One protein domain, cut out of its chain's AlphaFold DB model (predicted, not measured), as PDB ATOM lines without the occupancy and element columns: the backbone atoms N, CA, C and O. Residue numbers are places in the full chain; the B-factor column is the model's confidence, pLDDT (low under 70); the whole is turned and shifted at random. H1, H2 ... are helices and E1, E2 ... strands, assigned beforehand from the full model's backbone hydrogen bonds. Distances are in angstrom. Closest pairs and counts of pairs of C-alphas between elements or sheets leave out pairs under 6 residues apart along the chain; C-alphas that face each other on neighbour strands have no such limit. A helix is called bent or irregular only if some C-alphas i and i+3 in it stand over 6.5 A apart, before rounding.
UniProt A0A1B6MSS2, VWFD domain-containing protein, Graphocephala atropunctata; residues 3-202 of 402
ATOM      1  N   VAL A   3     -11.770  19.579 -41.232       72.62
ATOM      2  CA  VAL A   3     -11.651  21.032 -41.395       72.62
ATOM      3  C   VAL A   3     -11.981  21.380 -42.836       72.62
ATOM      4  O   VAL A   3     -11.469  20.740 -43.752       72.62
ATOM      5  N   TYR A   4     -12.824  22.384 -43.041       76.94
ATOM      6  CA  TYR A   4     -13.076  22.945 -44.362       76.94
ATOM      7  C   TYR A   4     -13.137  24.466 -44.280       76.94
ATOM      8  O   TYR A   4     -13.713  25.043 -43.356       76.94
ATOM      9  N   ALA A   5     -12.503  25.102 -45.259       65.44
ATOM     10  CA  ALA A   5     -12.536  26.537 -45.457       65.44
ATOM     11  C   ALA A   5     -13.346  26.835 -46.718       65.44
ATOM     12  O   ALA A   5     -13.223  26.138 -47.725       65.44
ATOM     13  N   THR A   6     -14.179  27.864 -46.661       73.38
ATOM     14  CA  THR A   6     -14.980  28.321 -47.792       73.38
ATOM     15  C   THR A   6     -14.646  29.766 -48.088       73.38
ATOM     16  O   THR A   6     -14.535  30.585 -47.175       73.38
ATOM     17  N   TYR A   7     -14.558  30.094 -49.366       79.44
ATOM     18  CA  TYR A   7     -14.459  31.462 -49.834       79.44
ATOM     19  C   TYR A   7     -15.501  31.678 -50.919       79.44
ATOM     20  O   TYR A   7     -15.663  30.841 -51.806       79.44
ATOM     21  N   SER A   8     -16.223  32.788 -50.835       74.25
ATOM     22  CA  SER A   8     -17.161  33.190 -51.879       74.25
ATOM     23  C   SER A   8     -17.192  34.702 -52.002       74.25
ATOM     24  O   SER A   8     -17.122  35.411 -50.997       74.25
ATOM     25  N   THR A   9     -17.356  35.187 -53.225       72.88
ATOM     26  CA  THR A   9     -17.545  36.606 -53.520       72.88
ATOM     27  C   THR A   9     -18.835  36.805 -54.290       72.88
ATOM     28  O   THR A   9     -19.202  35.970 -55.114       72.88
ATOM     29  N   SER A  10     -19.524  37.922 -54.061       71.75
ATOM     30  CA  SER A  10     -20.642  38.308 -54.925       71.75
ATOM     31  C   SER A  10     -20.162  38.653 -56.342       71.75
ATOM     32  O   SER A  10     -19.003  39.011 -56.538       71.75
ATOM     33  N   TYR A  11     -21.068  38.588 -57.325       52.72
ATOM     34  CA  TYR A  11     -20.797  38.902 -58.741       52.72
ATOM     35  C   TYR A  11     -20.162  40.289 -58.953       52.72
ATOM     36  O   TYR A  11     -19.400  40.504 -59.885       52.72
ATOM     37  N   SER A  12     -20.445  41.235 -58.057       60.81
ATOM     38  CA  SER A  12     -19.896  42.591 -58.081       60.81
ATOM     39  C   SER A  12     -18.698  42.788 -57.139       60.81
ATOM     40  O   SER A  12     -18.384  43.931 -56.822       60.81
ATOM     41  N   HIS A  13     -18.128  41.711 -56.582       58.06
ATOM     42  CA  HIS A  13     -17.083  41.703 -55.541       58.06
ATOM     43  C   HIS A  13     -17.380  42.567 -54.295       58.06
ATOM     44  O   HIS A  13     -16.491  42.845 -53.498       58.06
ATOM     45  N   ARG A  14     -18.649  42.951 -54.088       68.19
ATOM     46  CA  ARG A  14     -19.105  43.828 -52.987       68.19
ATOM     47  C   ARG A  14     -19.100  43.132 -51.640       68.19
ATOM     48  O   ARG A  14     -18.992  43.774 -50.606       68.19
ATOM     49  N   VAL A  15     -19.318  41.825 -51.665       72.06
ATOM     50  CA  VAL A  15     -19.433  41.007 -50.468       72.06
ATOM     51  C   VAL A  15     -18.449  39.873 -50.627       72.06
ATOM     52  O   VAL A  15     -18.573  39.075 -51.556       72.06
ATOM     53  N   SER A  16     -17.478  39.816 -49.728       73.56
ATOM     54  CA  SER A  16     -16.579  38.677 -49.591       73.56
ATOM     55  C   SER A  16     -16.963  37.916 -48.337       73.56
ATOM     56  O   SER A  16     -17.075  38.506 -47.265       73.56
ATOM     57  N   ARG A  17     -17.175  36.607 -48.462       76.88
ATOM     58  CA  ARG A  17     -17.451  35.726 -47.329       76.88
ATOM     59  C   ARG A  17     -16.342  34.706 -47.189       76.88
ATOM     60  O   ARG A  17     -16.013  34.009 -48.149       76.88
ATOM     61  N   TYR A  18     -15.826  34.605 -45.977       79.06
ATOM     62  CA  TYR A  18     -14.857  33.610 -45.557       79.06
ATOM     63  C   TYR A  18     -15.514  32.748 -44.490       79.06
ATOM     64  O   TYR A  18     -16.103  33.270 -43.550       79.06
ATOM     65  N   GLY A  19     -15.435  31.436 -44.641       74.00
ATOM     66  CA  GLY A  19     -15.945  30.485 -43.665       74.00
ATOM     67  C   GLY A  19     -14.838  29.535 -43.250       74.00
ATOM     68  O   GLY A  19     -14.117  29.028 -44.104       74.00
ATOM     69  N   LEU A  20     -14.706  29.288 -41.955       70.62
ATOM     70  CA  LEU A  20     -13.870  28.238 -41.398       70.62
ATOM     71  C   LEU A  20     -14.746  27.346 -40.529       70.62
ATOM     72  O   LEU A  20     -15.403  27.811 -39.596       70.62
ATOM     73  N   PHE A  21     -14.729  26.056 -40.828       82.69
ATOM     74  CA  PHE A  21     -15.544  25.073 -40.144       82.69
ATOM     75  C   PHE A  21     -14.670  23.914 -39.698       82.69
ATOM     76  O   PHE A  21     -13.934  23.322 -40.489       82.69
ATOM     77  N   ILE A  22     -14.760  23.587 -38.417       79.81
ATOM     78  CA  ILE A  22     -13.987  22.522 -37.790       79.81
ATOM     79  C   ILE A  22     -14.975  21.608 -37.080       79.81
ATOM     80  O   ILE A  22     -15.717  22.051 -36.210       79.81
ATOM     81  N   LYS A  23     -14.988  20.324 -37.440       82.06
ATOM     82  CA  LYS A  23     -15.862  19.313 -36.840       82.06
ATOM     83  C   LYS A  23     -15.039  18.152 -36.285       82.06
ATOM     84  O   LYS A  23     -14.379  17.419 -37.024       82.06
ATOM     85  N   GLY A  24     -15.046  18.008 -34.967       78.94
ATOM     86  CA  GLY A  24     -14.532  16.856 -34.234       78.94
ATOM     87  C   GLY A  24     -15.620  15.811 -33.966       78.94
ATOM     88  O   GLY A  24     -16.733  15.905 -34.479       78.94
ATOM     89  N   ASN A  25     -15.292  14.813 -33.143       77.19
ATOM     90  CA  ASN A  25     -16.241  13.760 -32.759       77.19
ATOM     91  C   ASN A  25     -17.292  14.263 -31.754       77.19
ATOM     92  O   ASN A  25     -18.428  13.804 -31.784       77.19
ATOM     93  N   SER A  26     -16.924  15.214 -30.891       79.12
ATOM     94  CA  SER A  26     -17.791  15.799 -29.859       79.12
ATOM     95  C   SER A  26     -17.946  17.317 -29.970       79.12
ATOM     96  O   SER A  26     -18.746  17.886 -29.237       79.12
ATOM     97  N   SER A  27     -17.209  17.982 -30.869       78.94
ATOM     98  CA  SER A  27     -17.184  19.443 -30.979       78.94
ATOM     99  C   SER A  27     -17.324  19.955 -32.414       78.94
ATOM    100  O   SER A  27     -16.882  19.321 -33.371       78.94
ATOM    101  N   GLU A  28     -17.936  21.125 -32.569       84.62
ATOM    102  CA  GLU A  28     -18.096  21.836 -33.837       84.62
ATOM    103  C   GLU A  28     -17.781  23.323 -33.628       84.62
ATOM    104  O   GLU A  28     -18.320  23.957 -32.726       84.62
ATOM    105  N   VAL A  29     -16.911  23.887 -34.463       80.44
ATOM    106  CA  VAL A  29     -16.612  25.323 -34.527       80.44
ATOM    107  C   VAL A  29     -16.998  25.812 -35.916       80.44
ATOM    108  O   VAL A  29     -16.590  25.217 -36.917       80.44
ATOM    109  N   LYS A  30     -17.749  26.910 -35.986       81.00
ATOM    110  CA  LYS A  30     -18.034  27.644 -37.222       81.00
ATOM    111  C   LYS A  30     -17.652  29.097 -37.030       81.00
ATOM    112  O   LYS A  30     -18.101  29.731 -36.081       81.00
ATOM    113  N   LEU A  31     -16.862  29.621 -37.950       79.06
ATOM    114  CA  LEU A  31     -16.533  31.033 -38.044       79.06
ATOM    115  C   LEU A  31     -16.886  31.490 -39.454       79.06
ATOM    116  O   LEU A  31     -16.311  30.985 -40.413       79.06
ATOM    117  N   THR A  32     -17.819  32.425 -39.587       79.69
ATOM    118  CA  THR A  32     -18.164  33.042 -40.872       79.69
ATOM    119  C   THR A  32     -17.886  34.531 -40.782       79.69
ATOM    120  O   THR A  32     -18.457  35.220 -39.949       79.69
ATOM    121  N   THR A  33     -17.013  35.041 -41.636       79.50
ATOM    122  CA  THR A  33     -16.713  36.466 -41.764       79.50
ATOM    123  C   THR A  33     -17.269  36.976 -43.082       79.50
ATOM    124  O   THR A  33     -16.957  36.435 -44.141       79.50
ATOM    125  N   ILE A  34     -18.071  38.033 -43.029       80.12
ATOM    126  CA  ILE A  34     -18.625  38.727 -44.188       80.12
ATOM    127  C   ILE A  34     -18.035  40.133 -44.199       80.12
ATOM    128  O   ILE A  34     -18.225  40.899 -43.261       80.12
ATOM    129  N   LEU A  35     -17.312  40.467 -45.259       76.44
ATOM    130  CA  LEU A  35     -16.823  41.812 -45.521       76.44
ATOM    131  C   LEU A  35     -17.677  42.427 -46.624       76.44
ATOM    132  O   LEU A  35     -17.690  41.921 -47.748       76.44
ATOM    133  N   GLU A  36     -18.353  43.521 -46.302       78.94
ATOM    134  CA  GLU A  36     -19.111  44.330 -47.245       78.94
ATOM    135  C   GLU A  36     -18.318  45.596 -47.573       78.94
ATOM    136  O   GLU A  36     -18.044  46.439 -46.715       78.94
ATOM    137  N   THR A  37     -17.914  45.715 -48.833       66.31
ATOM    138  CA  THR A  37     -17.247  46.903 -49.358       66.31
ATOM    139  C   THR A  37     -18.252  47.769 -50.113       66.31
ATOM    140  O   THR A  37     -19.027  47.230 -50.915       66.31
ATOM    141  N   PRO A  38     -18.223  49.103 -49.936       60.09
ATOM    142  CA  PRO A  38     -18.992  50.005 -50.783       60.09
ATOM    143  C   PRO A  38     -18.591  49.840 -52.258       60.09
ATOM    144  O   PRO A  38     -17.518  49.323 -52.576       60.09
ATOM    145  N   ILE A  39     -19.487  50.219 -53.172       51.72
ATOM    146  CA  ILE A  39     -19.298  49.997 -54.609       51.72
ATOM    147  C   ILE A  39     -18.112  50.838 -55.097       51.72
ATOM    148  O   ILE A  39     -18.232  52.054 -55.220       51.72
ATOM    149  N   ASP A  40     -16.988  50.192 -55.417       53.09
ATOM    150  CA  ASP A  40     -15.809  50.857 -55.981       53.09
ATOM    151  C   ASP A  40     -16.054  51.167 -57.471       53.09
ATOM    152  O   ASP A  40     -15.643  50.439 -58.370       53.09
ATOM    153  N   ILE A  41     -16.835  52.220 -57.738       42.00
ATOM    154  CA  ILE A  41     -17.066  52.761 -59.093       42.00
ATOM    155  C   ILE A  41     -16.042  53.884 -59.388       42.00
ATOM    156  O   ILE A  41     -16.072  54.516 -60.444       42.00
ATOM    157  N   ALA A  42     -15.144  54.198 -58.449       47.91
ATOM    158  CA  ALA A  42     -14.264  55.353 -58.550       47.91
ATOM    159  C   ALA A  42     -12.913  54.980 -59.181       47.91
ATOM    160  O   ALA A  42     -11.944  54.673 -58.497       47.91
ATOM    161  N   THR A  43     -12.805  55.137 -60.502       54.25
ATOM    162  CA  THR A  43     -11.506  55.175 -61.202       54.25
ATOM    163  C   THR A  43     -10.667  56.413 -60.841       54.25
ATOM    164  O   THR A  43      -9.503  56.495 -61.219       54.25
ATOM    165  N   ASN A  44     -11.239  57.375 -60.100       65.69
ATOM    166  CA  ASN A  44     -10.610  58.636 -59.703       65.69
ATOM    167  C   ASN A  44     -10.447  58.737 -58.174       65.69
ATOM    168  O   ASN A  44     -11.419  58.669 -57.415       65.69
ATOM    169  N   MET A  45      -9.212  58.977 -57.727       70.50
ATOM    170  CA  MET A  45      -8.836  59.033 -56.315       70.50
ATOM    171  C   MET A  45      -9.474  60.191 -55.530       70.50
ATOM    172  O   MET A  45      -9.816  60.015 -54.361       70.50
ATOM    173  N   LYS A  46      -9.718  61.348 -56.162       72.94
ATOM    174  CA  LYS A  46     -10.444  62.476 -55.550       72.94
ATOM    175  C   LYS A  46     -11.872  62.091 -55.190       72.94
ATOM    176  O   LYS A  46     -12.352  62.432 -54.111       72.94
ATOM    177  N   ARG A  47     -12.530  61.328 -56.067       71.38
ATOM    178  CA  ARG A  47     -13.875  60.805 -55.806       71.38
ATOM    179  C   ARG A  47     -13.841  59.736 -54.719       71.38
ATOM    180  O   ARG A  47     -14.619  59.817 -53.774       71.38
ATOM    181  N   ARG A  48     -12.870  58.822 -54.779       71.50
ATOM    182  CA  ARG A  48     -12.662  57.785 -53.760       71.50
ATOM    183  C   ARG A  48     -12.500  58.364 -52.354       71.50
ATOM    184  O   ARG A  48     -13.137  57.900 -51.423       71.50
ATOM    185  N   LEU A  49     -11.678  59.400 -52.194       75.06
ATOM    186  CA  LEU A  49     -11.483  60.049 -50.895       75.06
ATOM    187  C   LEU A  49     -12.666  60.916 -50.467       75.06
ATOM    188  O   LEU A  49     -12.728  61.275 -49.294       75.06
ATOM    189  N   SER A  50     -13.576  61.286 -51.372       69.12
ATOM    190  CA  SER A  50     -14.809  62.007 -51.029       69.12
ATOM    191  C   SER A  50     -15.883  61.092 -50.434       69.12
ATOM    192  O   SER A  50     -16.655  61.542 -49.588       69.12
ATOM    193  N   GLU A  51     -15.874  59.814 -50.816       69.12
ATOM    194  CA  GLU A  51     -16.727  58.769 -50.256       69.12
ATOM    195  C   GLU A  51     -16.219  58.371 -48.854       69.12
ATOM    196  O   GLU A  51     -15.023  58.462 -48.556       69.12
ATOM    197  N   ASP A  52     -17.130  57.988 -47.956       65.50
ATOM    198  CA  ASP A  52     -16.740  57.452 -46.651       65.50
ATOM    199  C   ASP A  52     -16.166  56.045 -46.867       65.50
ATOM    200  O   ASP A  52     -16.881  55.131 -47.275       65.50
ATOM    201  N   LEU A  53     -14.855  55.872 -46.661       74.81
ATOM    202  CA  LEU A  53     -14.118  54.634 -46.978       74.81
ATOM    203  C   LEU A  53     -14.343  53.515 -45.947       74.81
ATOM    204  O   LEU A  53     -13.518  52.609 -45.797       74.81
ATOM    205  N   MET A  54     -15.462  53.589 -45.237       81.25
ATOM    206  CA  MET A  54     -15.864  52.638 -44.220       81.25
ATOM    207  C   MET A  54     -16.433  51.380 -44.872       81.25
ATOM    208  O   MET A  54     -17.201  51.417 -45.831       81.25
ATOM    209  N   ARG A  55     -16.015  50.236 -44.346       84.25
ATOM    210  CA  ARG A  55     -16.415  48.898 -44.774       84.25
ATOM    211  C   ARG A  55     -17.123  48.236 -43.618       84.25
ATOM    212  O   ARG A  55     -16.632  48.292 -42.492       84.25
ATOM    213  N   THR A  56     -18.237  47.578 -43.891       86.12
ATOM    214  CA  THR A  56     -18.972  46.864 -42.852       86.12
ATOM    215  C   THR A  56     -18.461  45.431 -42.769       86.12
ATOM    216  O   THR A  56     -18.257  44.760 -43.778       86.12
ATOM    217  N   VAL A  57     -18.208  44.966 -41.552       84.88
ATOM    218  CA  VAL A  57     -17.728  43.619 -41.258       84.88
ATOM    219  C   VAL A  57     -18.752  42.935 -40.377       84.88
ATOM    220  O   VAL A  57     -19.172  43.485 -39.361       84.88
ATOM    221  N   TYR A  58     -19.111  41.712 -40.733       86.81
ATOM    222  CA  TYR A  58     -19.919  40.834 -39.907       86.81
ATOM    223  C   TYR A  58     -19.129  39.572 -39.588       86.81
ATOM    224  O   TYR A  58     -18.434  39.039 -40.454       86.81
ATOM    225  N   VAL A  59     -19.210  39.096 -38.351       83.88
ATOM    226  CA  VAL A  59     -18.567  37.851 -37.925       83.88
ATOM    227  C   VAL A  59     -19.560  37.021 -37.129       83.88
ATOM    228  O   VAL A  59     -19.922  37.396 -36.021       83.88
ATOM    229  N   ASP A  60     -19.957  35.882 -37.677       83.56
ATOM    230  CA  ASP A  60     -20.724  34.859 -36.976       83.56
ATOM    231  C   ASP A  60     -19.771  33.808 -36.409       83.56
ATOM    232  O   ASP A  60     -18.983  33.200 -37.140       83.56
ATOM    233  N   PHE A  61     -19.865  33.566 -35.108       81.00
ATOM    234  CA  PHE A  61     -19.131  32.529 -34.406       81.00
ATOM    235  C   PHE A  61     -20.106  31.571 -33.727       81.00
ATOM    236  O   PHE A  61     -20.969  31.978 -32.952       81.00
ATOM    237  N   VAL A  62     -19.945  30.280 -34.010       82.62
ATOM    238  CA  VAL A  62     -20.722  29.206 -33.398       82.62
ATOM    239  C   VAL A  62     -19.773  28.163 -32.841       82.62
ATOM    240  O   VAL A  62     -18.958  27.607 -33.577       82.62
ATOM    241  N   TYR A  63     -19.920  27.848 -31.561       80.88
ATOM    242  CA  TYR A  63     -19.220  26.739 -30.924       80.88
ATOM    243  C   TYR A  63     -20.228  25.752 -30.349       80.88
ATOM    244  O   TYR A  63     -21.169  26.149 -29.668       80.88
ATOM    245  N   LYS A  64     -20.037  24.462 -30.616       81.62
ATOM    246  CA  LYS A  64     -20.834  23.376 -30.048       81.62
ATOM    247  C   LYS A  64     -19.925  22.311 -29.457       81.62
ATOM    248  O   LYS A  64     -18.912  21.956 -30.055       81.62
ATOM    249  N   ASN A  65     -20.311  21.778 -28.308       80.50
ATOM    250  CA  ASN A  65     -19.707  20.619 -27.657       80.50
ATOM    251  C   ASN A  65     -20.827  19.790 -27.002       80.50
ATOM    252  O   ASN A  65     -21.940  20.293 -26.873       80.50
ATOM    253  N   SER A  66     -20.580  18.545 -26.595       69.38
ATOM    254  CA  SER A  66     -21.567  17.653 -25.963       69.38
ATOM    255  C   SER A  66     -22.330  18.344 -24.814       69.38
ATOM    256  O   SER A  66     -21.825  18.450 -23.699       69.38
ATOM    257  N   GLY A  67     -23.536  18.854 -25.100       69.50
ATOM    258  CA  GLY A  67     -24.412  19.570 -24.156       69.50
ATOM    259  C   GLY A  67     -24.351  21.107 -24.178       69.50
ATOM    260  O   GLY A  67     -25.164  21.736 -23.513       69.50
ATOM    261  N   HIS A  68     -23.449  21.722 -24.948       70.38
ATOM    262  CA  HIS A  68     -23.241  23.176 -24.963       70.38
ATOM    263  C   HIS A  68     -23.252  23.718 -26.393       70.38
ATOM    264  O   HIS A  68     -22.611  23.168 -27.286       70.38
ATOM    265  N   SER A  69     -23.980  24.805 -26.627       75.31
ATOM    266  CA  SER A  69     -23.939  25.564 -27.877       75.31
ATOM    267  C   SER A  69     -23.845  27.040 -27.547       75.31
ATOM    268  O   SER A  69     -24.498  27.499 -26.619       75.31
ATOM    269  N   MET A  70     -23.023  27.746 -28.301       72.81
ATOM    270  CA  MET A  70     -22.703  29.146 -28.092       72.81
ATOM    271  C   MET A  70     -22.774  29.856 -29.430       72.81
ATOM    272  O   MET A  70     -22.225  29.365 -30.424       72.81
ATOM    273  N   TYR A  71     -23.408  31.020 -29.419       80.88
ATOM    274  CA  TYR A  71     -23.554  31.877 -30.581       80.88
ATOM    275  C   TYR A  71     -23.074  33.287 -30.241       80.88
ATOM    276  O   TYR A  71     -23.543  33.909 -29.291       80.88
ATOM    277  N   ALA A  72     -22.139  33.796 -31.039       80.38
ATOM    278  CA  ALA A  72     -21.718  35.185 -30.987       80.38
ATOM    279  C   ALA A  72     -21.768  35.786 -32.390       80.38
ATOM    280  O   ALA A  72     -21.311  35.185 -33.360       80.38
ATOM    281  N   PHE A  73     -22.309  36.990 -32.486       85.06
ATOM    282  CA  PHE A  73     -22.411  37.759 -33.713       85.06
ATOM    283  C   PHE A  73     -21.698  39.087 -33.515       85.06
ATOM    284  O   PHE A  73     -21.965  39.807 -32.564       85.06
ATOM    285  N   THR A  74     -20.792  39.442 -34.412       84.19
ATOM    286  CA  THR A  74     -20.126  40.742 -34.409       84.19
ATOM    287  C   THR A  74     -20.572  41.526 -35.623       84.19
ATOM    288  O   THR A  74     -20.498  41.018 -36.736       84.19
ATOM    289  N   LYS A  75     -20.959  42.781 -35.421       90.81
ATOM    290  CA  LYS A  75     -21.101  43.776 -36.482       90.81
ATOM    291  C   LYS A  75     -20.078  44.871 -36.241       90.81
ATOM    292  O   LYS A  75     -19.982  45.381 -35.130       90.81
ATOM    293  N   GLY A  76     -19.343  45.267 -37.264       89.19
ATOM    294  CA  GLY A  76     -18.414  46.373 -37.158       89.19
ATOM    295  C   GLY A  76     -18.254  47.169 -38.436       89.19
ATOM    296  O   GLY A  76     -18.725  46.778 -39.499       89.19
ATOM    297  N   GLU A  77     -17.578  48.297 -38.307       90.00
ATOM    298  CA  GLU A  77     -17.204  49.193 -39.386       90.00
ATOM    299  C   GLU A  77     -15.706  49.462 -39.298       90.00
ATOM    300  O   GLU A  77     -15.195  49.804 -38.233       90.00
ATOM    301  N   VAL A  78     -14.991  49.290 -40.405       86.06
ATOM    302  CA  VAL A  78     -13.538  49.471 -40.484       86.06
ATOM    303  C   VAL A  78     -13.175  50.351 -41.663       86.06
ATOM    304  O   VAL A  78     -13.782  50.256 -42.725       86.06
ATOM    305  N   GLY A  79     -12.153  51.178 -41.510       86.00
ATOM    306  CA  GLY A  79     -11.718  52.063 -42.582       86.00
ATOM    307  C   GLY A  79     -10.621  53.007 -42.129       86.00
ATOM    308  O   GLY A  79      -9.839  52.696 -41.227       86.00
ATOM    309  N   LEU A  80     -10.562  54.172 -42.764       84.56
ATOM    310  CA  LEU A  80      -9.636  55.226 -42.383       84.56
ATOM    311  C   LEU A  80     -10.224  56.123 -41.299       84.56
ATOM    312  O   LEU A  80     -11.375  56.547 -41.365       84.56
ATOM    313  N   SER A  81      -9.389  56.493 -40.335       83.44
ATOM    314  CA  SER A  81      -9.735  57.499 -39.341       83.44
ATOM    315  C   SER A  81      -9.977  58.861 -39.993       83.44
ATOM    316  O   SER A  81      -9.335  59.245 -40.978       83.44
ATOM    317  N   ARG A  82     -10.893  59.646 -39.412       83.69
ATOM    318  CA  ARG A  82     -11.278  60.969 -39.933       83.69
ATOM    319  C   ARG A  82     -10.079  61.904 -40.097       83.69
ATOM    320  O   ARG A  82      -9.999  62.636 -41.082       83.69
ATOM    321  N   ALA A  83      -9.131  61.853 -39.161       80.38
ATOM    322  CA  ALA A  83      -7.899  62.635 -39.224       80.38
ATOM    323  C   ALA A  83      -7.038  62.259 -40.442       80.38
ATOM    324  O   ALA A  83      -6.525  63.141 -41.134       80.38
ATOM    325  N   ARG A  84      -6.921  60.961 -40.745       82.25
ATOM    326  CA  ARG A  84      -6.162  60.477 -41.901       82.25
ATOM    327  C   ARG A  84      -6.856  60.815 -43.218       82.25
ATOM    328  O   ARG A  84      -6.194  61.278 -44.142       82.25
ATOM    329  N   LEU A  85      -8.183  60.686 -43.277       83.69
ATOM    330  CA  LEU A  85      -8.980  61.123 -44.429       83.69
ATOM    331  C   LEU A  85      -8.786  62.617 -44.720       83.69
ATOM    332  O   LEU A  85      -8.547  62.988 -45.865       83.69
ATOM    333  N   MET A  86      -8.832  63.478 -43.697       84.56
ATOM    334  CA  MET A  86      -8.582  64.918 -43.861       84.56
ATOM    335  C   MET A  86      -7.167  65.210 -44.372       84.56
ATOM    336  O   MET A  86      -6.996  66.068 -45.234       84.56
ATOM    337  N   GLN A  87      -6.161  64.479 -43.887       83.00
ATOM    338  CA  GLN A  87      -4.783  64.625 -44.351       83.00
ATOM    339  C   GLN A  87      -4.628  64.247 -45.829       83.00
ATOM    340  O   GLN A  87      -3.990  64.979 -46.580       83.00
ATOM    341  N   LEU A  88      -5.216  63.124 -46.246       83.38
ATOM    342  CA  LEU A  88      -5.172  62.675 -47.637       83.38
ATOM    343  C   LEU A  88      -5.913  63.650 -48.561       83.38
ATOM    344  O   LEU A  88      -5.394  64.005 -49.615       83.38
ATOM    345  N   ARG A  89      -7.081  64.153 -48.130       86.31
ATOM    346  CA  ARG A  89      -7.863  65.172 -48.854       86.31
ATOM    347  C   ARG A  89      -7.118  66.497 -49.018       86.31
ATOM    348  O   ARG A  89      -7.265  67.147 -50.045       86.31
ATOM    349  N   GLY A  90      -6.342  66.900 -48.014       85.00
ATOM    350  CA  GLY A  90      -5.549  68.131 -48.041       85.00
ATOM    351  C   GLY A  90      -4.179  67.992 -48.712       85.00
ATOM    352  O   GLY A  90      -3.426  68.962 -48.743       85.00
ATOM    353  N   SER A  91      -3.817  66.805 -49.205       84.31
ATOM    354  CA  SER A  91      -2.499  66.570 -49.786       84.31
ATOM    355  C   SER A  91      -2.398  67.166 -51.197       84.31
ATOM    356  O   SER A  91      -3.245  66.861 -52.038       84.31
ATOM    357  N   PRO A  92      -1.338  67.929 -51.524       79.69
ATOM    358  CA  PRO A  92      -1.123  68.436 -52.883       79.69
ATOM    359  C   PRO A  92      -0.917  67.307 -53.910       79.69
ATOM    360  O   PRO A  92      -1.157  67.498 -55.099       79.69
ATOM    361  N   LEU A  93      -0.532  66.108 -53.452       78.19
ATOM    362  CA  LEU A  93      -0.444  64.903 -54.283       78.19
ATOM    363  C   LEU A  93      -1.814  64.428 -54.776       78.19
ATOM    364  O   LEU A  93      -1.880  63.802 -55.828       78.19
ATOM    365  N   LEU A  94      -2.902  64.724 -54.056       80.19
ATOM    366  CA  LEU A  94      -4.230  64.253 -54.439       80.19
ATOM    367  C   LEU A  94      -4.645  64.813 -55.798       80.19
ATOM    368  O   LEU A  94      -5.136  64.066 -56.640       80.19
ATOM    369  N   GLU A  95      -4.429  66.107 -56.024       77.62
ATOM    370  CA  GLU A  95      -4.784  66.749 -57.290       77.62
ATOM    371  C   GLU A  95      -3.934  66.190 -58.437       77.62
ATOM    372  O   GLU A  95      -4.479  65.767 -59.454       77.62
ATOM    373  N   ALA A  96      -2.617  66.069 -58.224       75.88
ATOM    374  CA  ALA A  96      -1.685  65.510 -59.204       75.88
ATOM    375  C   ALA A  96      -2.030  64.060 -59.584       75.88
ATOM    376  O   ALA A  96      -2.047  63.702 -60.758       75.88
ATOM    377  N   CYS A  97      -2.361  63.223 -58.600       76.00
ATOM    378  CA  CYS A  97      -2.670  61.820 -58.842       76.00
ATOM    379  C   CYS A  97      -4.102  61.583 -59.359       76.00
ATOM    380  O   CYS A  97      -4.391  60.517 -59.892       76.00
ATOM    381  N   SER A  98      -5.010  62.553 -59.210       73.00
ATOM    382  CA  SER A  98      -6.396  62.454 -59.703       73.00
ATOM    383  C   SER A  98      -6.555  62.857 -61.170       73.00
ATOM    384  O   SER A  98      -7.620  62.638 -61.747       73.00
ATOM    385  N   GLN A  99      -5.514  63.450 -61.761       70.19
ATOM    386  CA  GLN A  99      -5.461  63.871 -63.163       70.19
ATOM    387  C   GLN A  99      -4.820  62.813 -64.083       70.19
ATOM    388  O   GLN A  99      -4.874  62.950 -65.303       70.19
ATOM    389  N   LEU A 100      -4.241  61.745 -63.523       61.28
ATOM    390  CA  LEU A 100      -3.618  60.658 -64.283       61.28
ATOM    391  C   LEU A 100      -4.689  59.710 -64.848       61.28
ATOM    392  O   LEU A 100      -5.471  59.118 -64.102       61.28
ATOM    393  N   HIS A 101      -4.732  59.555 -66.173       56.75
ATOM    394  CA  HIS A 101      -5.589  58.568 -66.832       56.75
ATOM    395  C   HIS A 101      -4.984  57.151 -66.748       56.75
ATOM    396  O   HIS A 101      -3.769  57.014 -66.880       56.75
ATOM    397  N   PRO A 102      -5.802  56.078 -66.633       53.38
ATOM    398  CA  PRO A 102      -5.324  54.694 -66.459       53.38
ATOM    399  C   PRO A 102      -4.444  54.127 -67.588       53.38
ATOM    400  O   PRO A 102      -3.972  53.002 -67.475       53.38
ATOM    401  N   GLN A 103      -4.270  54.851 -68.698       47.03
ATOM    402  CA  GLN A 103      -3.606  54.359 -69.911       47.03
ATOM    403  C   GLN A 103      -2.094  54.646 -69.954       47.03
ATOM    404  O   GLN A 103      -1.414  54.110 -70.819       47.03
ATOM    405  N   TYR A 104      -1.560  55.448 -69.026       47.84
ATOM    406  CA  TYR A 104      -0.140  55.821 -68.982       47.84
ATOM    407  C   TYR A 104       0.509  55.365 -67.670       47.84
ATOM    408  O   TYR A 104       0.832  56.163 -66.795       47.84
ATOM    409  N   PHE A 105       0.694  54.053 -67.541       50.41
ATOM    410  CA  PHE A 105       1.533  53.437 -66.510       50.41
ATOM    411  C   PHE A 105       2.966  53.271 -67.035       50.41
ATOM    412  O   PHE A 105       3.469  52.155 -67.120       50.41
ATOM    413  N   ASP A 106       3.611  54.370 -67.436       44.38
ATOM    414  CA  ASP A 106       5.004  54.315 -67.886       44.38
ATOM    415  C   ASP A 106       5.877  55.366 -67.185       44.38
ATOM    416  O   ASP A 106       5.766  56.570 -67.401       44.38
ATOM    417  N   SER A 107       6.768  54.849 -66.338       51.38
ATOM    418  CA  SER A 107       7.958  55.463 -65.738       51.38
ATOM    419  C   SER A 107       7.798  56.693 -64.801       51.38
ATOM    420  O   SER A 107       7.405  57.793 -65.171       51.38
ATOM    421  N   LEU A 108       8.216  56.497 -63.539       48.84
ATOM    422  CA  LEU A 108       8.566  57.491 -62.499       48.84
ATOM    423  C   LEU A 108       7.476  58.314 -61.778       48.84
ATOM    424  O   LEU A 108       7.758  58.790 -60.675       48.84
ATOM    425  N   ILE A 109       6.240  58.435 -62.273       52.84
ATOM    426  CA  ILE A 109       5.145  59.087 -61.505       52.84
ATOM    427  C   ILE A 109       4.392  58.122 -60.566       52.84
ATOM    428  O   ILE A 109       3.707  58.555 -59.639       52.84
ATOM    429  N   ASP A 110       4.583  56.815 -60.690       62.38
ATOM    430  CA  ASP A 110       3.611  55.877 -60.130       62.38
ATOM    431  C   ASP A 110       3.813  55.509 -58.646       62.38
ATOM    432  O   ASP A 110       2.848  55.282 -57.932       62.38
ATOM    433  N   LEU A 111       5.032  55.556 -58.097       65.75
ATOM    434  CA  LEU A 111       5.274  55.106 -56.711       65.75
ATOM    435  C   LEU A 111       4.560  55.952 -55.646       65.75
ATOM    436  O   LEU A 111       4.035  55.409 -54.680       65.75
ATOM    437  N   ARG A 112       4.510  57.282 -55.801       72.56
ATOM    438  CA  ARG A 112       3.867  58.174 -54.811       72.56
ATOM    439  C   ARG A 112       2.342  58.110 -54.883       72.56
ATOM    440  O   ARG A 112       1.679  58.178 -53.850       72.56
ATOM    441  N   CYS A 113       1.792  57.971 -56.088       73.31
ATOM    442  CA  CYS A 113       0.356  57.797 -56.277       73.31
ATOM    443  C   CYS A 113      -0.091  56.390 -55.857       73.31
ATOM    444  O   CYS A 113      -1.121  56.274 -55.201       73.31
ATOM    445  N   GLN A 114       0.708  55.349 -56.119       69.81
ATOM    446  CA  GLN A 114       0.511  54.001 -55.575       69.81
ATOM    447  C   GLN A 114       0.568  53.993 -54.049       69.81
ATOM    448  O   GLN A 114      -0.349  53.484 -53.419       69.81
ATOM    449  N   GLN A 115       1.578  54.625 -53.442       74.12
ATOM    450  CA  GLN A 115       1.666  54.764 -51.986       74.12
ATOM    451  C   GLN A 115       0.426  55.458 -51.418       74.12
ATOM    452  O   GLN A 115      -0.173  54.948 -50.477       74.12
ATOM    453  N   MET A 116      -0.016  56.569 -52.014       75.50
ATOM    454  CA  MET A 116      -1.251  57.242 -51.600       75.50
ATOM    455  C   MET A 116      -2.484  56.338 -51.768       75.50
ATOM    456  O   MET A 116      -3.337  56.292 -50.884       75.50
ATOM    457  N   GLN A 117      -2.586  55.591 -52.870       73.44
ATOM    458  CA  GLN A 117      -3.666  54.625 -53.079       73.44
ATOM    459  C   GLN A 117      -3.638  53.498 -52.044       73.44
ATOM    460  O   GLN A 117      -4.690  53.117 -51.535       73.44
ATOM    461  N   ASP A 118      -2.469  52.977 -51.693       72.44
ATOM    462  CA  ASP A 118      -2.329  51.937 -50.678       72.44
ATOM    463  C   ASP A 118      -2.637  52.474 -49.283       72.44
ATOM    464  O   ASP A 118      -3.316  51.803 -48.506       72.44
ATOM    465  N   GLU A 119      -2.280  53.727 -48.996       75.88
ATOM    466  CA  GLU A 119      -2.727  54.430 -47.794       75.88
ATOM    467  C   GLU A 119      -4.257  54.536 -47.730       75.88
ATOM    468  O   GLU A 119      -4.815  54.392 -46.645       75.88
ATOM    469  N   THR A 120      -4.964  54.701 -48.861       72.31
ATOM    470  CA  THR A 120      -6.445  54.679 -48.873       72.31
ATOM    471  C   THR A 120      -7.048  53.309 -48.555       72.31
ATOM    472  O   THR A 120      -8.227  53.215 -48.206       72.31
ATOM    473  N   LYS A 121      -6.260  52.234 -48.679       70.75
ATOM    474  CA  LYS A 121      -6.686  50.858 -48.394       70.75
ATOM    475  C   LYS A 121      -6.362  50.422 -46.964       70.75
ATOM    476  O   LYS A 121      -6.870  49.379 -46.548       70.75
ATOM    477  N   GLN A 122      -5.534  51.177 -46.238       73.31
ATOM    478  CA  GLN A 122      -5.188  50.880 -44.851       73.31
ATOM    479  C   GLN A 122      -6.399  51.032 -43.924       73.31
ATOM    480  O   GLN A 122      -7.307  51.825 -44.165       73.31
ATOM    481  N   ILE A 123      -6.386  50.269 -42.834       76.56
ATOM    482  CA  ILE A 123      -7.375  50.363 -41.765       76.56
ATOM    483  C   ILE A 123      -6.698  51.076 -40.599       76.56
ATOM    484  O   ILE A 123      -5.779  50.532 -39.989       76.56
ATOM    485  N   SER A 124      -7.138  52.296 -40.303       79.19
ATOM    486  CA  SER A 124      -6.696  53.057 -39.130       79.19
ATOM    487  C   SER A 124      -7.830  53.338 -38.147       79.19
ATOM    488  O   SER A 124      -7.583  53.892 -37.084       79.19
ATOM    489  N   PHE A 125      -9.057  52.929 -38.464       87.94
ATOM    490  CA  PHE A 125     -10.210  53.003 -37.581       87.94
ATOM    491  C   PHE A 125     -11.023  51.708 -37.637       87.94
ATOM    492  O   PHE A 125     -11.203  51.124 -38.708       87.94
ATOM    493  N   GLY A 126     -11.544  51.285 -36.488       87.75
ATOM    494  CA  GLY A 126     -12.488  50.181 -36.375       87.75
ATOM    495  C   GLY A 126     -13.479  50.405 -35.238       87.75
ATOM    496  O   GLY A 126     -13.085  50.818 -34.154       87.75
ATOM    497  N   ASN A 127     -14.754  50.116 -35.470       89.75
ATOM    498  CA  ASN A 127     -15.812  50.117 -34.465       89.75
ATOM    499  C   ASN A 127     -16.563  48.795 -34.554       89.75
ATOM    500  O   ASN A 127     -17.144  48.495 -35.587       89.75
ATOM    501  N   PHE A 128     -16.564  48.008 -33.490       85.50
ATOM    502  CA  PHE A 128     -17.160  46.683 -33.448       85.50
ATOM    503  C   PHE A 128     -18.151  46.606 -32.299       85.50
ATOM    504  O   PHE A 128     -17.885  47.098 -31.208       85.50
ATOM    505  N   THR A 129     -19.275  45.945 -32.534       85.50
ATOM    506  CA  THR A 129     -20.234  45.534 -31.515       85.50
ATOM    507  C   THR A 129     -20.414  44.029 -31.610       85.50
ATOM    508  O   THR A 129     -20.788  43.508 -32.660       85.50
ATOM    509  N   VAL A 130     -20.124  43.336 -30.516       82.25
ATOM    510  CA  VAL A 130     -20.312  41.898 -30.351       82.25
ATOM    511  C   VAL A 130     -21.594  41.675 -29.558       82.25
ATOM    512  O   VAL A 130     -21.779  42.273 -28.500       82.25
ATOM    513  N   TYR A 131     -22.450  40.811 -30.077       81.62
ATOM    514  CA  TYR A 131     -23.697  40.325 -29.507       81.62
ATOM    515  C   TYR A 131     -23.528  38.837 -29.203       81.62
ATOM    516  O   TYR A 131     -22.928  38.115 -30.001       81.62
ATOM    517  N   TYR A 132     -24.049  38.364 -28.082       77.50
ATOM    518  CA  TYR A 132     -23.934  36.961 -27.686       77.50
ATOM    519  C   TYR A 132     -25.128  36.521 -26.830       77.50
ATOM    520  O   TYR A 132     -25.912  37.359 -26.386       77.50
ATOM    521  N   ASP A 133     -25.296  35.209 -26.655       71.94
ATOM    522  CA  ASP A 133     -26.348  34.609 -25.821       71.94
ATOM    523  C   ASP A 133     -26.037  34.672 -24.306       71.94
ATOM    524  O   ASP A 133     -24.893  34.848 -23.904       71.94
ATOM    525  N   ASP A 134     -27.051  34.511 -23.442       61.66
ATOM    526  CA  ASP A 134     -26.945  34.651 -21.968       61.66
ATOM    527  C   ASP A 134     -25.954  33.668 -21.283       61.66
ATOM    528  O   ASP A 134     -25.684  33.778 -20.083       61.66
ATOM    529  N   TYR A 135     -25.385  32.694 -22.009       57.06
ATOM    530  CA  TYR A 135     -24.403  31.730 -21.483       57.06
ATOM    531  C   TYR A 135     -22.984  32.319 -21.324       57.06
ATOM    532  O   TYR A 135     -22.050  31.640 -20.887       57.06
ATOM    533  N   THR A 136     -22.803  33.608 -21.611       52.34
ATOM    534  CA  THR A 136     -21.520  34.323 -21.601       52.34
ATOM    535  C   THR A 136     -20.947  34.717 -20.251       52.34
ATOM    536  O   THR A 136     -19.855  35.279 -20.253       52.34
ATOM    537  N   LYS A 137     -21.547  34.367 -19.104       53.81
ATOM    538  CA  LYS A 137     -20.853  34.500 -17.799       53.81
ATOM    539  C   LYS A 137     -19.446  33.884 -17.830       53.81
ATOM    540  O   LYS A 137     -18.512  34.423 -17.245       53.81
ATOM    541  N   TYR A 138     -19.280  32.812 -18.608       54.00
ATOM    542  CA  TYR A 138     -17.984  32.206 -18.913       54.00
ATOM    543  C   TYR A 138     -16.992  33.180 -19.582       54.00
ATOM    544  O   TYR A 138     -15.829  33.259 -19.185       54.00
ATOM    545  N   PHE A 139     -17.431  33.952 -20.582       53.59
ATOM    546  CA  PHE A 139     -16.594  34.984 -21.199       53.59
ATOM    547  C   PHE A 139     -16.474  36.232 -20.353       53.59
ATOM    548  O   PHE A 139     -15.453  36.884 -20.474       53.59
ATOM    549  N   GLU A 140     -17.451  36.581 -19.522       55.41
ATOM    550  CA  GLU A 140     -17.316  37.703 -18.594       55.41
ATOM    551  C   GLU A 140     -16.171  37.444 -17.612       55.41
ATOM    552  O   GLU A 140     -15.294  38.294 -17.472       55.41
ATOM    553  N   GLU A 141     -16.091  36.246 -17.023       56.19
ATOM    554  CA  GLU A 141     -15.001  35.868 -16.113       56.19
ATOM    555  C   GLU A 141     -13.632  35.843 -16.824       56.19
ATOM    556  O   GLU A 141     -12.637  36.391 -16.333       56.19
ATOM    557  N   LYS A 142     -13.569  35.278 -18.037       56.78
ATOM    558  CA  LYS A 142     -12.326  35.279 -18.827       56.78
ATOM    559  C   LYS A 142     -11.969  36.693 -19.313       56.78
ATOM    560  O   LYS A 142     -10.806  37.083 -19.240       56.78
ATOM    561  N   ALA A 143     -12.948  37.493 -19.740       57.81
ATOM    562  CA  ALA A 143     -12.778  38.886 -20.152       57.81
ATOM    563  C   ALA A 143     -12.271  39.743 -18.999       57.81
ATOM    564  O   ALA A 143     -11.352  40.519 -19.221       57.81
ATOM    565  N   HIS A 144     -12.778  39.561 -17.778       61.22
ATOM    566  CA  HIS A 144     -12.239  40.215 -16.586       61.22
ATOM    567  C   HIS A 144     -10.741  39.972 -16.436       61.22
ATOM    568  O   HIS A 144      -9.978  40.926 -16.313       61.22
ATOM    569  N   THR A 145     -10.305  38.720 -16.570       61.06
ATOM    570  CA  THR A 145      -8.877  38.393 -16.499       61.06
ATOM    571  C   THR A 145      -8.068  39.080 -17.609       61.06
ATOM    572  O   THR A 145      -7.019  39.667 -17.345       61.06
ATOM    573  N   TYR A 146      -8.565  39.066 -18.853       60.41
ATOM    574  CA  TYR A 146      -7.921  39.745 -19.991       60.41
ATOM    575  C   TYR A 146      -7.843  41.263 -19.809       60.41
ATOM    576  O   TYR A 146      -6.838  41.890 -20.147       60.41
ATOM    577  N   ILE A 147      -8.891  41.847 -19.244       65.19
ATOM    578  CA  ILE A 147      -8.990  43.266 -18.934       65.19
ATOM    579  C   ILE A 147      -7.999  43.642 -17.829       65.19
ATOM    580  O   ILE A 147      -7.317  44.657 -17.954       65.19
ATOM    581  N   ASP A 148      -7.883  42.832 -16.779       66.31
ATOM    582  CA  ASP A 148      -6.957  43.039 -15.660       66.31
ATOM    583  C   ASP A 148      -5.494  42.965 -16.103       66.31
ATOM    584  O   ASP A 148      -4.700  43.853 -15.791       66.31
ATOM    585  N   ALA A 149      -5.140  41.999 -16.952       64.75
ATOM    586  CA  ALA A 149      -3.822  41.976 -17.584       64.75
ATOM    587  C   ALA A 149      -3.561  43.232 -18.430       64.75
ATOM    588  O   ALA A 149      -2.517  43.871 -18.290       64.75
ATOM    589  N   ALA A 150      -4.523  43.628 -19.269       65.75
ATOM    590  CA  ALA A 150      -4.391  44.821 -20.100       65.75
ATOM    591  C   ALA A 150      -4.237  46.102 -19.258       65.75
ATOM    592  O   ALA A 150      -3.461  46.980 -19.621       65.75
ATOM    593  N   LYS A 151      -4.917  46.201 -18.109       67.75
ATOM    594  CA  LYS A 151      -4.798  47.327 -17.166       67.75
ATOM    595  C   LYS A 151      -3.399  47.455 -16.560       67.75
ATOM    596  O   LYS A 151      -2.978  48.575 -16.275       67.75
ATOM    597  N   VAL A 152      -2.708  46.340 -16.322       67.94
ATOM    598  CA  VAL A 152      -1.313  46.349 -15.860       67.94
ATOM    599  C   VAL A 152      -0.386  46.762 -17.001       67.94
ATOM    600  O   VAL A 152       0.459  47.636 -16.819       67.94
ATOM    601  N   MET A 153      -0.568  46.163 -18.180       65.75
ATOM    602  CA  MET A 153       0.286  46.415 -19.344       65.75
ATOM    603  C   MET A 153       0.159  47.849 -19.879       65.75
ATOM    604  O   MET A 153       1.119  48.422 -20.392       65.75
ATOM    605  N   LEU A 154      -1.026  48.448 -19.743       69.56
ATOM    606  CA  LEU A 154      -1.360  49.771 -20.258       69.56
ATOM    607  C   LEU A 154      -1.679  50.721 -19.085       69.56
ATOM    608  O   LEU A 154      -2.845  50.948 -18.760       69.56
ATOM    609  N   PRO A 155      -0.672  51.347 -18.449       58.41
ATOM    610  CA  PRO A 155      -0.879  52.150 -17.237       58.41
ATOM    611  C   PRO A 155      -1.699  53.439 -17.452       58.41
ATOM    612  O   PRO A 155      -2.135  54.060 -16.482       58.41
ATOM    613  N   ARG A 156      -1.940  53.852 -18.707       65.31
ATOM    614  CA  ARG A 156      -2.767  55.018 -19.089       65.31
ATOM    615  C   ARG A 156      -4.200  54.626 -19.466       65.31
ATOM    616  O   ARG A 156      -4.734  55.099 -20.466       65.31
ATOM    617  N   VAL A 157      -4.790  53.734 -18.681       65.50
ATOM    618  CA  VAL A 157      -6.137  53.223 -18.921       65.50
ATOM    619  C   VAL A 157      -7.109  53.754 -17.880       65.50
ATOM    620  O   VAL A 157      -6.928  53.557 -16.676       65.50
ATOM    621  N   GLU A 158      -8.182  54.383 -18.353       70.69
ATOM    622  CA  GLU A 158      -9.331  54.709 -17.513       70.69
ATOM    623  C   GLU A 158     -10.311  53.543 -17.503       70.69
ATOM    624  O   GLU A 158     -10.662  53.003 -18.550       70.69
ATOM    625  N   VAL A 159     -10.768  53.170 -16.309       66.44
ATOM    626  CA  VAL A 159     -11.679  52.043 -16.113       66.44
ATOM    627  C   VAL A 159     -12.928  52.537 -15.410       66.44
ATOM    628  O   VAL A 159     -12.837  53.163 -14.352       66.44
ATOM    629  N   LYS A 160     -14.089  52.225 -15.977       76.12
ATOM    630  CA  LYS A 160     -15.402  52.525 -15.401       76.12
ATOM    631  C   LYS A 160     -16.230  51.248 -15.314       76.12
ATOM    632  O   LYS A 160     -15.945  50.271 -16.009       76.12
ATOM    633  N   ARG A 161     -17.259  51.252 -14.465       70.81
ATOM    634  CA  ARG A 161     -18.246  50.166 -14.437       70.81
ATOM    635  C   ARG A 161     -18.928  50.078 -15.805       70.81
ATOM    636  O   ARG A 161     -19.164  51.100 -16.447       70.81
ATOM    637  N   GLY A 162     -19.140  48.858 -16.280       63.69
ATOM    638  CA  GLY A 162     -19.854  48.599 -17.524       63.69
ATOM    639  C   GLY A 162     -21.357  48.824 -17.385       63.69
ATOM    640  O   GLY A 162     -21.889  48.897 -16.279       63.69
ATOM    641  N   GLU A 163     -22.014  48.932 -18.535       63.84
ATOM    642  CA  GLU A 163     -23.469  48.971 -18.672       63.84
ATOM    643  C   GLU A 163     -23.839  48.166 -19.917       63.84
ATOM    644  O   GLU A 163     -23.371  48.477 -21.017       63.84
ATOM    645  N   GLY A 164     -24.662  47.135 -19.750       61.75
ATOM    646  CA  GLY A 164     -25.091  46.236 -20.818       61.75
ATOM    647  C   GLY A 164     -25.506  44.891 -20.234       61.75
ATOM    648  O   GLY A 164     -25.156  44.594 -19.098       61.75
ATOM    649  N   VAL A 165     -26.272  44.103 -20.985       63.16
ATOM    650  CA  VAL A 165     -26.676  42.754 -20.551       63.16
ATOM    651  C   VAL A 165     -26.005  41.692 -21.421       63.16
ATOM    652  O   VAL A 165     -25.547  40.712 -20.867       63.16
ATOM    653  N   ASN A 166     -25.815  41.932 -22.731       71.69
ATOM    654  CA  ASN A 166     -25.261  40.938 -23.673       71.69
ATOM    655  C   ASN A 166     -24.495  41.543 -24.864       71.69
ATOM    656  O   ASN A 166     -24.536  41.029 -25.985       71.69
ATOM    657  N   THR A 167     -23.857  42.697 -24.665       74.88
ATOM    658  CA  THR A 167     -23.115  43.366 -25.738       74.88
ATOM    659  C   THR A 167     -21.755  43.858 -25.276       74.88
ATOM    660  O   THR A 167     -21.602  44.410 -24.186       74.88
ATOM    661  N   MET A 168     -20.762  43.695 -26.147       76.31
ATOM    662  CA  MET A 168     -19.458  44.336 -26.021       76.31
ATOM    663  C   MET A 168     -19.255  45.281 -27.198       76.31
ATOM    664  O   MET A 168     -19.635  44.952 -28.316       76.31
ATOM    665  N   SER A 169     -18.631  46.433 -26.975       82.19
ATOM    666  CA  SER A 169     -18.168  47.296 -28.055       82.19
ATOM    667  C   SER A 169     -16.669  47.542 -27.976       82.19
ATOM    668  O   SER A 169     -16.087  47.607 -26.896       82.19
ATOM    669  N   LEU A 170     -16.034  47.652 -29.137       83.56
ATOM    670  CA  LEU A 170     -14.617  47.942 -29.296       83.56
ATOM    671  C   LEU A 170     -14.470  49.009 -30.375       83.56
ATOM    672  O   LEU A 170     -14.754  48.748 -31.539       83.56
ATOM    673  N   VAL A 171     -13.987  50.187 -30.005       86.31
ATOM    674  CA  VAL A 171     -13.601  51.244 -30.939       86.31
ATOM    675  C   VAL A 171     -12.094  51.407 -30.872       86.31
ATOM    676  O   VAL A 171     -11.542  51.517 -29.783       86.31
ATOM    677  N   VAL A 172     -11.422  51.424 -32.012       86.62
ATOM    678  CA  VAL A 172      -9.974  51.594 -32.125       86.62
ATOM    679  C   VAL A 172      -9.691  52.647 -33.187       86.62
ATOM    680  O   VAL A 172     -10.222  52.571 -34.290       86.62
ATOM    681  N   ASP A 173      -8.844  53.618 -32.860       87.31
ATOM    682  CA  ASP A 173      -8.390  54.681 -33.756       87.31
ATOM    683  C   ASP A 173      -6.867  54.816 -33.659       87.31
ATOM    684  O   ASP A 173      -6.313  55.151 -32.609       87.31
ATOM    685  N   VAL A 174      -6.187  54.528 -34.762       84.19
ATOM    686  CA  VAL A 174      -4.737  54.615 -34.904       84.19
ATOM    687  C   VAL A 174      -4.380  55.952 -35.542       84.19
ATOM    688  O   VAL A 174      -4.695  56.238 -36.701       84.19
ATOM    689  N   ASN A 175      -3.646  56.769 -34.793       80.81
ATOM    690  CA  ASN A 175      -3.087  58.016 -35.283       80.81
ATOM    691  C   ASN A 175      -1.669  57.780 -35.809       80.81
ATOM    692  O   ASN A 175      -0.718  57.668 -35.038       80.81
ATOM    693  N   ALA A 176      -1.535  57.753 -37.135       69.38
ATOM    694  CA  ALA A 176      -0.255  57.567 -37.813       69.38
ATOM    695  C   ALA A 176       0.729  58.736 -37.619       69.38
ATOM    696  O   ALA A 176       1.928  58.539 -37.745       69.38
ATOM    697  N   ARG A 177       0.257  59.955 -37.309       71.56
ATOM    698  CA  ARG A 177       1.137  61.124 -37.122       71.56
ATOM    699  C   ARG A 177       1.807  61.117 -35.755       71.56
ATOM    700  O   ARG A 177       2.970  61.474 -35.641       71.56
ATOM    701  N   THR A 178       1.048  60.781 -34.718       76.50
ATOM    702  CA  THR A 178       1.558  60.717 -33.341       76.50
ATOM    703  C   THR A 178       1.997  59.312 -32.949       76.50
ATOM    704  O   THR A 178       2.271  59.091 -31.773       76.50
ATOM    705  N   GLU A 179       2.000  58.371 -33.902       80.25
ATOM    706  CA  GLU A 179       2.302  56.948 -33.706       80.25
ATOM    707  C   GLU A 179       1.638  56.389 -32.444       80.25
ATOM    708  O   GLU A 179       2.270  55.788 -31.576       80.25
ATOM    709  N   SER A 180       0.336  56.643 -32.305       83.31
ATOM    710  CA  SER A 180      -0.399  56.336 -31.080       83.31
ATOM    711  C   SER A 180      -1.781  55.776 -31.360       83.31
ATOM    712  O   SER A 180      -2.410  56.152 -32.347       83.31
ATOM    713  N   ILE A 181      -2.299  54.979 -30.437       83.62
ATOM    714  CA  ILE A 181      -3.628  54.389 -30.503       83.62
ATOM    715  C   ILE A 181      -4.560  55.012 -29.461       83.62
ATOM    716  O   ILE A 181      -4.170  55.281 -28.320       83.62
ATOM    717  N   ASN A 182      -5.807  55.227 -29.860       85.25
ATOM    718  CA  ASN A 182      -6.932  55.382 -28.955       85.25
ATOM    719  C   ASN A 182      -7.780  54.118 -29.057       85.25
ATOM    720  O   ASN A 182      -8.058  53.653 -30.160       85.25
ATOM    721  N   ALA A 183      -8.197  53.564 -27.928       83.94
ATOM    722  CA  ALA A 183      -9.099  52.424 -27.920       83.94
ATOM    723  C   ALA A 183     -10.139  52.562 -26.810       83.94
ATOM    724  O   ALA A 183      -9.829  52.980 -25.700       83.94
ATOM    725  N   PHE A 184     -11.379  52.217 -27.119       84.62
ATOM    726  CA  PHE A 184     -12.515  52.244 -26.213       84.62
ATOM    727  C   PHE A 184     -13.155  50.863 -26.222       84.62
ATOM    728  O   PHE A 184     -13.651  50.420 -27.253       84.62
ATOM    729  N   ILE A 185     -13.129  50.176 -25.087       80.81
ATOM    730  CA  ILE A 185     -13.710  48.844 -24.926       80.81
ATOM    731  C   ILE A 185     -14.842  48.968 -23.921       80.81
ATOM    732  O   ILE A 185     -14.597  49.342 -22.781       80.81
ATOM    733  N   LYS A 186     -16.072  48.649 -24.307       78.50
ATOM    734  CA  LYS A 186     -17.214  48.570 -23.396       78.50
ATOM    735  C   LYS A 186     -17.673  47.126 -23.307       78.50
ATOM    736  O   LYS A 186     -17.812  46.446 -24.313       78.50
ATOM    737  N   THR A 187     -17.923  46.666 -22.096       73.12
ATOM    738  CA  THR A 187     -18.516  45.362 -21.793       73.12
ATOM    739  C   THR A 187     -19.648  45.574 -20.777       73.12
ATOM    740  O   THR A 187     -19.719  46.662 -20.185       73.12
ATOM    741  N   PRO A 188     -20.510  44.572 -20.516       71.69
ATOM    742  CA  PRO A 188     -21.545  44.652 -19.476       71.69
ATOM    743  C   PRO A 188     -20.990  45.013 -18.096       71.69
ATOM    744  O   PRO A 188     -21.610  45.733 -17.318       71.69
ATOM    745  N   VAL A 189     -19.772  44.554 -17.818       67.94
ATOM    746  CA  VAL A 189     -19.134  44.631 -16.504       67.94
ATOM    747  C   VAL A 189     -18.125  45.769 -16.389       67.94
ATOM    748  O   VAL A 189     -17.929  46.332 -15.310       67.94
ATOM    749  N   THR A 190     -17.456  46.152 -17.477       68.81
ATOM    750  CA  THR A 190     -16.357  47.130 -17.453       68.81
ATOM    751  C   THR A 190     -16.240  47.916 -18.757       68.81
ATOM    752  O   THR A 190     -16.365  47.358 -19.844       68.81
ATOM    753  N   SER A 191     -15.932  49.208 -18.644       76.38
ATOM    754  CA  SER A 191     -15.509  50.056 -19.764       76.38
ATOM    755  C   SER A 191     -14.050  50.482 -19.591       76.38
ATOM    756  O   SER A 191     -13.637  50.797 -18.475       76.38
ATOM    757  N   ILE A 192     -13.286  50.497 -20.679       77.38
ATOM    758  CA  ILE A 192     -11.841  50.732 -20.739       77.38
ATOM    759  C   ILE A 192     -11.567  51.779 -21.806       77.38
ATOM    760  O   ILE A 192     -11.897  51.566 -22.971       77.38
ATOM    761  N   ASN A 193     -10.895  52.861 -21.425       80.88
ATOM    762  CA  ASN A 193     -10.474  53.896 -22.360       80.88
ATOM    763  C   ASN A 193      -8.951  53.992 -22.365       80.88
ATOM    764  O   ASN A 193      -8.327  54.205 -21.326       80.88
ATOM    765  N   ILE A 194      -8.372  53.869 -23.550       81.00
ATOM    766  CA  ILE A 194      -6.959  54.048 -23.857       81.00
ATOM    767  C   ILE A 194      -6.859  55.311 -24.709       81.00
ATOM    768  O   ILE A 194      -7.461  55.379 -25.781       81.00
ATOM    769  N   TYR A 195      -6.095  56.301 -24.250       83.19
ATOM    770  CA  TYR A 195      -5.917  57.570 -24.958       83.19
ATOM    771  C   TYR A 195      -4.451  57.816 -25.302       83.19
ATOM    772  O   TYR A 195      -3.591  57.773 -24.420       83.19
ATOM    773  N   ARG A 196      -4.185  58.144 -26.574       82.75
ATOM    774  CA  ARG A 196      -2.867  58.512 -27.119       82.75
ATOM    775  C   ARG A 196      -1.755  57.595 -26.611       82.75
ATOM    776  O   ARG A 196      -0.700  58.058 -26.171       82.75
ATOM    777  N   TYR A 197      -2.010  56.292 -26.629       79.44
ATOM    778  CA  TYR A 197      -1.040  55.316 -26.165       79.44
ATOM    779  C   TYR A 197      -0.019  55.047 -27.279       79.44
ATOM    780  O   TYR A 197      -0.442  54.696 -28.379       79.44
ATOM    781  N   PRO A 198       1.292  55.236 -27.058       79.50
ATOM    782  CA  PRO A 198       2.291  55.065 -28.113       79.50
ATOM    783  C   PRO A 198       2.302  53.635 -28.662       79.50
ATOM    784  O   PRO A 198       2.353  52.680 -27.887       79.50
ATOM    785  N   LEU A 199       2.303  53.479 -29.988       75.06
ATOM    786  CA  LEU A 199       2.359  52.172 -30.653       75.06
ATOM    787  C   LEU A 199       3.633  51.407 -30.281       75.06
ATOM    788  O   LEU A 199       3.578  50.203 -30.058       75.06
ATOM    789  N   SER A 200       4.753  52.119 -30.125       71.62
ATOM    790  CA  SER A 200       6.043  51.564 -29.692       71.62
ATOM    791  C   SER A 200       6.027  50.964 -28.285       71.62
ATOM    792  O   SER A 200       6.920  50.195 -27.942       71.62
ATOM    793  N   LYS A 201       5.028  51.311 -27.465       73.00
ATOM    794  CA  LYS A 201       4.868  50.782 -26.107       73.00
ATOM    795  C   LYS A 201       3.834  49.656 -26.031       73.00
ATOM    796  O   LYS A 201       3.645  49.119 -24.950       73.00
ATOM    797  N   LEU A 202       3.142  49.303 -27.124       71.69
ATOM    798  CA  LEU A 202       2.092  48.276 -27.100       71.69
ATOM    799  C   LEU A 202       2.696  46.864 -27.046       71.69
ATOM    800  O   LEU A 202       3.262  46.411 -28.042       71.69
TER     801      LEU A 202
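Overview. This is residues 3 to 202 of the 402 residues of the protein "VWFD domain-containing protein" of Graphocephala atropunctata (UniProt A0A1B6MSS2). One broad, twisted sheet of ten antiparallel strands makes the body, with the long helix H5 over one face and a cluster of four shorter helices, H1 to H4, beyond one end of the strands. This cluster and the long hairpin of E4 and E5, which reaches the other way, make the longest axis; residues 103 to 108 stand free. The 200 printed residues hold, in order, E1 E2 E3 H1 E4 E5 H2 H3 H4 E6 H5 E7 E8 E9 E10, class mixed, helices and strands. The sheet's order is E1 E2 E3 E4 E5 E6 E8 E9 E10 E7. The whole is loose, with a radius of gyration of the C-alphas of 20.8 A and spans of 62 by 43 by 25 A.

Arrangement. Across the sheet stand E1, residues 3 to 9; E2, 15 to 23; E3, 27 to 36; E4, 55 to 65; E5, 68 to 79; E6, 125 to 132; E8, 167 to 175; E9, 180 to 186; E10, 190 to 198; and E7, 157 to 161. E1 E2 E3 and E8 E9 E10 are meanders, each strand the antiparallel neighbour of the one before; E7 E8 E9 E10 is a Greek key, a meander whose last strand also pairs with E7. Within hydrogen-bond range are N 6 and O 19 of E1 and E2, 2.8 A; N 75 and O 129 of E5 and E6, 2.9 A; and N 160 and O 191 of E7 and E10, 2.9 A. H5, residues 134 to 153, is on one face of the sheet, making two layers; its closest C-alphas to E5 are Tyr 135 and Met 70, 7.3 A. H2, residues 82 to 89, only grazes the sheet with residues 82 to 85. H1, residues 45 to 50, touches H2, closest C-alphas Leu 49 and Arg 89, 6.6 A. H1 also touches H3, residues 92 to 98, closest C-alphas Met 45 and Ser 98, 5.4 A. H4, residues 110 to 121, is close to H3 but not clearly touching, with the C-alphas of Cys 97 and Cys 113 5.6 A apart, about perpendicular at 87 degrees. Every O i to N i+4 pair is within hydrogen-bond range in H1, H2 and H4, against 2 of 3 in H3 and 14 of 16 in H5.

Along the chain. E1 begins at C-alpha 3, (-11.651, 21.032, -41.395), and E10 ends at C-alpha 198, (2.291, 55.065, -28.113). E5 is 35.7 A long, E4 33.2 A and H5 29.8 A. H5 is irregular, with C-alphas 134 and 137 7.4 A apart.

Size, cuts and confidence. The C-alphas farthest apart are Gly 67 and Ser 107, 63.8 A. The printed part has no cut; the link from H3 to H4, 11 residues, is long. Mean pLDDT of the printed part is 73.2, and 63 residues are under 70, among them 134 to 157.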